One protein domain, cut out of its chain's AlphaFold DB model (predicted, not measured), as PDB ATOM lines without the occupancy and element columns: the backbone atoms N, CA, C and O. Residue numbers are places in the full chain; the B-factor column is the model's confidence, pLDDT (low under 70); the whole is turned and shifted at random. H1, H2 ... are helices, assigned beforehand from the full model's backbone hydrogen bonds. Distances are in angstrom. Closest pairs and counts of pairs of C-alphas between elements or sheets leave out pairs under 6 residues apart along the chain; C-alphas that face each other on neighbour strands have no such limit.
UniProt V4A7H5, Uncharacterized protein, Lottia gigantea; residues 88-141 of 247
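AT A GLANCE: This is residues 88 to 141 of the 247 residues of an uncharacterized protein of Lottia gigantea (UniProt V4A7H5). A small body, much of it loops, holds two short helices, H1 and H2, that meet at a corner, while a longer helix, H3, lies at the other end of the long axis and its last part sticks out with the tail, residues 134 to 141. The printed part has 54 residues with three named helices, in the order H1, H2, H3, and no named strand. The class is all helix, though only 24 of the 54 residues are in named elements. The whole is compact, with a radius of gyration of the C-alphas of 11.5 A, and its outline is elongated, spanning 34 by 21 by 17 A.

HOW THE PARTS SIT: H3, residues 127 to 139, touches no helix. It is apart from H2, residues 111 to 117, and also from H1, residues 102 to 105. H1 and H2 touch only at the corner by their link, with the C-alphas of Cys 105 and Ile 111 closest at 5.6 A. In H2 and H3 every O i to N i+4 pair is within hydrogen-bond range. H1 is too short for such a pair, but its one O i to N i+3 pair is within range.

IN THESE COORDINATES: H3 has 13 residues and measures 18.6 A from C-alpha 127 at (161.400, 157.118, 153.133) to C-alpha 139 at (165.401, 151.022, 136.009). H2 has 7 residues and measures 9.8 A. H1 has 4 residues, begins with C-alpha 102 at (176.894, 146.858, 156.661) and measures 5.6 A. Residues 88 to 101 form a long stretch with no named element.

THE WHOLE: The two C-alphas farthest apart, those of Ser 109 and Thr 141, are 36.0 A apart. Residues 134 to 141, of which 134 to 139 belong to H3, stand free, and the body without them spans 27 by 20 by 16 A. The printed part has no cut. The link from H1 to H2 is tight, and the link from H2 to H3 is short, with 9 residues. The mean pLDDT of the printed part is 82.0, and residue 88 and residues 136 to 141 are under 70.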
ATOM      1  N   PRO A  88     168.927 166.617 154.709       66.81
ATOM      2  CA  PRO A  88     170.265 166.397 154.179       66.81
ATOM      3  C   PRO A  88     170.182 165.447 152.987       66.81
ATOM      4  O   PRO A  88     169.442 164.457 153.017       66.81
ATOM      5  N   THR A  89     170.910 165.782 151.926       77.31
ATOM      6  CA  THR A  89     170.888 165.026 150.675       77.31
ATOM      7  C   THR A  89     171.217 163.560 150.944       77.31
ATOM      8  O   THR A  89     172.142 163.242 151.692       77.31
ATOM      9  N   CYS A  90     170.439 162.651 150.351       86.88
ATOM     10  CA  CYS A  90     170.669 161.213 150.470       86.88
ATOM     11  C   CYS A  90     171.834 160.788 149.570       86.88
ATOM     12  O   CYS A  90     171.658 160.253 148.474       86.88
ATOM     13  N   THR A  91     173.043 161.088 150.017       87.94
ATOM     14  CA  THR A  91     174.280 160.830 149.286       87.94
ATOM     15  C   THR A  91     175.345 160.331 150.245       87.94
ATOM     16  O   THR A  91     175.369 160.732 151.410       87.94
ATOM     17  N   ASP A  92     176.244 159.497 149.739       92.19
ATOM     18  CA  ASP A  92     177.465 159.146 150.450       92.19
ATOM     19  C   ASP A  92     178.492 160.253 150.208       92.19
ATOM     20  O   ASP A  92     178.798 160.610 149.071       92.19
ATOM     21  N   VAL A  93     178.938 160.866 151.299       91.19
ATOM     22  CA  VAL A  93     179.942 161.934 151.302       91.19
ATOM     23  C   VAL A  93     181.342 161.329 151.361       91.19
ATOM     24  O   VAL A  93     182.278 161.883 150.789       91.19
ATOM     25  N   GLU A  94     181.484 160.200 152.056       91.69
ATOM     26  CA  GLU A  94     182.732 159.449 152.118       91.69
ATOM     27  C   GLU A  94     182.897 158.565 150.883       91.69
ATOM     28  O   GLU A  94     181.938 157.980 150.372       91.69
ATOM     29  N   LYS A  95     184.133 158.457 150.396       90.38
ATOM     30  CA  LYS A  95     184.440 157.533 149.304       90.38
ATOM     31  C   LYS A  95     184.612 156.132 149.878       90.38
ATOM     32  O   LYS A  95     185.287 155.954 150.883       90.38
ATOM     33  N   GLY A  96     184.064 155.128 149.202       85.69
ATOM     34  CA  GLY A  96     184.243 153.740 149.622       85.69
ATOM     35  C   GLY A  96     183.331 153.317 150.772       85.69
ATOM     36  O   GLY A  96     183.704 152.438 151.540       85.69
ATOM     37  N   CYS A  97     182.142 153.913 150.917       86.75
ATOM     38  CA  CYS A  97     181.140 153.425 151.872       86.75
ATOM     39  C   CYS A  97     180.812 151.929 151.670       86.75
ATOM     40  O   CYS A  97     180.550 151.226 152.637       86.75
ATOM     41  N   ASP A  98     180.918 151.440 150.433       85.00
ATOM     42  CA  ASP A  98     180.790 150.040 150.017       85.00
ATOM     43  C   ASP A  98     181.969 149.135 150.413       85.00
ATOM     44  O   ASP A  98     181.842 147.912 150.374       85.00
ATOM     45  N   LEU A  99     183.107 149.713 150.812       83.12
ATOM     46  CA  LEU A  99     184.256 148.971 151.339       83.12
ATOM     47  C   LEU A  99     184.082 148.611 152.821       83.12
ATOM     48  O   LEU A  99     184.788 147.737 153.327       83.12
ATOM     49  N   TYR A 100     183.158 149.276 153.519       85.31
ATOM     50  CA  TYR A 100     182.806 148.953 154.896       85.31
ATOM     51  C   TYR A 100     181.720 147.873 154.940       85.31
ATOM     52  O   TYR A 100     180.864 147.762 154.064       85.31
ATOM     53  N   THR A 101     181.721 147.070 156.003       83.94
ATOM     54  CA  THR A 101     180.653 146.096 156.251       83.94
ATOM     55  C   THR A 101     179.371 146.810 156.662       83.94
ATOM     56  O   THR A 101     179.415 147.799 157.385       83.94
ATOM     57  N   THR A 102     178.204 146.273 156.302       84.00
ATOM     58  CA  THR A 102     176.894 146.858 156.661       84.00
ATOM     59  C   THR A 102     176.675 147.035 158.170       84.00
ATOM     60  O   THR A 102     175.801 147.798 158.574       84.00
ATOM     61  N   SER A 103     177.494 146.401 159.014       86.31
ATOM     62  CA  SER A 103     177.506 146.609 160.464       86.31
ATOM     63  C   SER A 103     177.782 148.059 160.880       86.31
ATOM     64  O   SER A 103     177.266 148.482 161.909       86.31
ATOM     65  N   ILE A 104     178.505 148.863 160.084       91.81
ATOM     66  CA  ILE A 104     178.711 150.296 160.396       91.81
ATOM     67  C   ILE A 104     177.394 151.085 160.436       91.81
ATOM     68  O   ILE A 104     177.318 152.155 161.036       91.81
ATOM     69  N   CYS A 105     176.351 150.552 159.794       91.38
ATOM     70  CA  CYS A 105     175.031 151.157 159.706       91.38
ATOM     71  C   CYS A 105     174.155 150.858 160.926       91.38
ATOM     72  O   CYS A 105     173.046 151.379 161.012       91.38
ATOM     73  N   THR A 106     174.606 150.005 161.843       86.94
ATOM     74  CA  THR A 106     173.858 149.628 163.050       86.94
ATOM     75  C   THR A 106     174.694 149.722 164.324       86.94
ATOM     76  O   THR A 106     174.117 149.842 165.401       86.94
ATOM     77  N   ASP A 107     176.027 149.712 164.222       83.81
ATOM     78  CA  ASP A 107     176.934 149.853 165.360       83.81
ATOM     79  C   ASP A 107     176.780 151.236 166.027       83.81
ATOM     80  O   ASP A 107     177.006 152.254 165.364       83.81
ATOM     81  N   PRO A 108     176.444 151.312 167.329       81.44
ATOM     82  CA  PRO A 108     176.290 152.576 168.055       81.44
ATOM     83  C   PRO A 108     177.521 153.489 168.005       81.44
ATOM     84  O   PRO A 108     177.383 154.710 168.052       81.44
ATOM     85  N   SER A 109     178.717 152.915 167.878       89.38
ATOM     86  CA  SER A 109     179.982 153.655 167.808       89.38
ATOM     87  C   SER A 109     180.152 154.375 166.470       89.38
ATOM     88  O   SER A 109     180.846 155.388 166.389       89.38
ATOM     89  N   PHE A 110     179.507 153.869 165.413       89.50
ATOM     90  CA  PHE A 110     179.668 154.357 164.042       89.50
ATOM     91  C   PHE A 110     178.387 154.932 163.442       89.50
ATOM     92  O   PHE A 110     178.473 155.652 162.452       89.50
ATOM     93  N   ILE A 111     177.218 154.708 164.047       89.06
ATOM     94  CA  ILE A 111     175.909 155.125 163.528       89.06
ATOM     95  C   ILE A 111     175.856 156.624 163.202       89.06
ATOM     96  O   ILE A 111     175.342 157.020 162.156       89.06
ATOM     97  N   SER A 112     176.441 157.467 164.056       86.69
ATOM     98  CA  SER A 112     176.487 158.919 163.856       86.69
ATOM     99  C   SER A 112     177.361 159.294 162.662       86.69
ATOM    100  O   SER A 112     176.969 160.121 161.836       86.69
ATOM    101  N   TRP A 113     178.516 158.640 162.527       93.31
ATOM    102  CA  TRP A 113     179.408 158.816 161.387       93.31
ATOM    103  C   TRP A 113     178.760 158.302 160.096       93.31
ATOM    104  O   TRP A 113     178.692 159.037 159.115       93.31
ATOM    105  N   ALA A 114     178.183 157.101 160.111       94.06
ATOM    106  CA  ALA A 114     177.508 156.486 158.976       94.06
ATOM    107  C   ALA A 114     176.329 157.344 158.493       94.06
ATOM    108  O   ALA A 114     176.193 157.606 157.299       94.06
ATOM    109  N   LYS A 115     175.538 157.899 159.417       90.81
ATOM    110  CA  LYS A 115     174.458 158.846 159.108       90.81
ATOM    111  C   LYS A 115     174.970 160.147 158.482       90.81
ATOM    112  O   LYS A 115     174.249 160.774 157.705       90.81
ATOM    113  N   ALA A 116     176.177 160.590 158.818       87.62
ATOM    114  CA  ALA A 116     176.769 161.805 158.261       87.62
ATOM    115  C   ALA A 116     177.502 161.566 156.930       87.62
ATOM    116  O   ALA A 116     177.554 162.465 156.093       87.62
ATOM    117  N   LYS A 117     178.084 160.377 156.743       93.50
ATOM    118  CA  LYS A 117     179.082 160.107 155.701       93.50
ATOM    119  C   LYS A 117     178.670 159.047 154.687       93.50
ATOM    120  O   LYS A 117     179.014 159.194 153.521       93.50
ATOM    121  N   CYS A 118     177.903 158.047 155.103       94.44
ATOM    122  CA  CYS A 118     177.496 156.893 154.298       94.44
ATOM    123  C   CYS A 118     175.976 156.698 154.328       94.44
ATOM    124  O   CYS A 118     175.457 155.586 154.450       94.44
ATOM    125  N   ARG A 119     175.236 157.809 154.295       92.69
ATOM    126  CA  ARG A 119     173.797 157.826 154.556       92.69
ATOM    127  C   ARG A 119     173.012 157.036 153.509       92.69
ATOM    128  O   ARG A 119     172.026 156.393 153.865       92.69
ATOM    129  N   ARG A 120     173.438 157.075 152.242       89.25
ATOM    130  CA  ARG A 120     172.788 156.345 151.148       89.25
ATOM    131  C   ARG A 120     173.126 154.861 151.228       89.25
ATOM    132  O   ARG A 120     172.201 154.054 151.192       89.25
ATOM    133  N   PHE A 121     174.400 154.511 151.410       91.69
ATOM    134  CA  PHE A 121     174.843 153.129 151.625       91.69
ATOM    135  C   PHE A 121     174.097 152.466 152.792       91.69
ATOM    136  O   PHE A 121     173.542 151.380 152.649       91.69
ATOM    137  N   CYS A 122     173.986 153.172 153.917       93.31
ATOM    138  CA  CYS A 122     173.285 152.695 155.105       93.31
ATOM    139  C   CYS A 122     171.762 152.852 155.062       93.31
ATOM    140  O   CYS A 122     171.095 152.578 156.060       93.31
ATOM    141  N   ARG A 123     171.197 153.321 153.942       92.44
ATOM    142  CA  ARG A 123     169.757 153.571 153.770       92.44
ATOM    143  C   ARG A 123     169.143 154.431 154.886       92.44
ATOM    144  O   ARG A 123     167.976 154.294 155.228       92.44
ATOM    145  N   MET A 124     169.909 155.369 155.436       90.88
ATOM    146  CA  MET A 124     169.484 156.294 156.495       90.88
ATOM    147  C   MET A 124     168.875 157.581 155.918       90.88
ATOM    148  O   MET A 124     169.119 158.695 156.400       90.88
ATOM    149  N   CYS A 125     168.114 157.430 154.839       88.56
ATOM    150  CA  CYS A 125     167.494 158.524 154.104       88.56
ATOM    151  C   CYS A 125     165.992 158.607 154.394       88.56
ATOM    152  O   CYS A 125     165.417 157.637 154.888       88.56
ATOM    153  N   PRO A 126     165.345 159.752 154.110       86.44
ATOM    154  CA  PRO A 126     163.891 159.846 154.181       86.44
ATOM    155  C   PRO A 126     163.227 158.769 153.317       86.44
ATOM    156  O   PRO A 126     163.721 158.460 152.235       86.44
ATOM    157  N   GLU A 127     162.105 158.228 153.783       81.69
ATOM    158  CA  GLU A 127     161.400 157.118 153.133       81.69
ATOM    159  C   GLU A 127     161.016 157.435 151.686       81.69
ATOM    160  O   GLU A 127     161.210 156.606 150.806       81.69
ATOM    161  N   GLN A 128     160.568 158.661 151.412       80.31
ATOM    162  CA  GLN A 128     160.225 159.113 150.061       80.31
ATOM    163  C   GLN A 128     161.448 159.081 149.138       80.31
ATOM    164  O   GLN A 128     161.361 158.628 148.002       80.31
ATOM    165  N   VAL A 129     162.610 159.490 149.653       83.69
ATOM    166  CA  VAL A 129     163.869 159.473 148.901       83.69
ATOM    167  C   VAL A 129     164.361 158.043 148.701       83.69
ATOM    168  O   VAL A 129     164.885 157.731 147.642       83.69
ATOM    169  N   LEU A 130     164.184 157.158 149.686       83.31
ATOM    170  CA  LEU A 130     164.478 155.735 149.516       83.31
ATOM    171  C   LEU A 130     163.554 155.099 148.478       83.31
ATOM    172  O   LEU A 130     164.048 154.357 147.644       83.31
ATOM    173  N   ALA A 131     162.263 155.428 148.477       80.25
ATOM    174  CA  ALA A 131     161.306 154.932 147.495       80.25
ATOM    175  C   ALA A 131     161.635 155.428 146.080       80.25
ATOM    176  O   ALA A 131     161.622 154.639 145.142       80.25
ATOM    177  N   GLU A 132     161.993 156.703 145.916       79.56
ATOM    178  CA  GLU A 132     162.471 157.251 144.641       79.56
ATOM    179  C   GLU A 132     163.802 156.634 144.210       79.56
ATOM    180  O   GLU A 132     163.984 156.319 143.036       79.56
ATOM    181  N   LEU A 133     164.736 156.431 145.143       73.00
ATOM    182  CA  LEU A 133     165.994 155.751 144.862       73.00
ATOM    183  C   LEU A 133     165.739 154.315 144.441       73.00
ATOM    184  O   LEU A 133     166.278 153.908 143.423       73.00
ATOM    185  N   ASP A 134     164.907 153.572 145.160       74.56
ATOM    186  CA  ASP A 134     164.522 152.210 144.814       74.56
ATOM    187  C   ASP A 134     163.783 152.188 143.466       74.56
ATOM    188  O   ASP A 134     164.022 151.265 142.691       74.56
ATOM    189  N   LEU A 135     163.010 153.238 143.129       70.19
ATOM    190  CA  LEU A 135     162.326 153.440 141.841       70.19
ATOM    191  C   LEU A 135     163.297 153.701 140.674       70.19
ATOM    192  O   LEU A 135     163.203 153.083 139.615       70.19
ATOM    193  N   MET A 136     164.284 154.579 140.867       62.62
ATOM    194  CA  MET A 136     165.376 154.817 139.908       62.62
ATOM    195  C   MET A 136     166.291 153.593 139.794       62.62
ATOM    196  O   MET A 136     166.844 153.287 138.736       62.62
ATOM    197  N   THR A 137     166.390 152.840 140.880       51.22
ATOM    198  CA  THR A 137     167.027 151.529 140.942       51.22
ATOM    199  C   THR A 137     166.086 150.444 140.386       51.22
ATOM    200  O   THR A 137     166.530 149.335 140.150       51.22
ATOM    201  N   THR A 138     164.818 150.741 140.056       46.38
ATOM    202  CA  THR A 138     163.916 149.848 139.293       46.38
ATOM    203  C   THR A 138     163.970 150.091 137.784       46.38
ATOM    204  O   THR A 138     163.404 149.315 137.021       46.38
ATOM    205  N   THR A 139     164.741 151.086 137.326       41.28
ATOM    206  CA  THR A 139     165.401 151.022 136.009       41.28
ATOM    207  C   THR A 139     166.710 150.222 136.044       41.28
ATOM    208  O   THR A 139     167.432 150.191 135.046       41.28
ATOM    209  N   LEU A 140     167.019 149.523 137.148       41.53
ATOM    210  CA  LEU A 140     167.925 148.388 137.056       41.53
ATOM    211  C   LEU A 140     167.222 147.271 136.300       41.53
ATOM    212  O   LEU A 140     166.108 146.854 136.607       41.53
ATOM    213  N   THR A 141     167.954 146.777 135.316       42.78
ATOM    214  CA  THR A 141     167.981 145.378 134.915       42.78
ATOM    215  C   THR A 141     167.346 144.424 135.943       42.78
ATOM    216  O   THR A 141     167.701 144.510 137.123       42.78
TER     217      THR A 141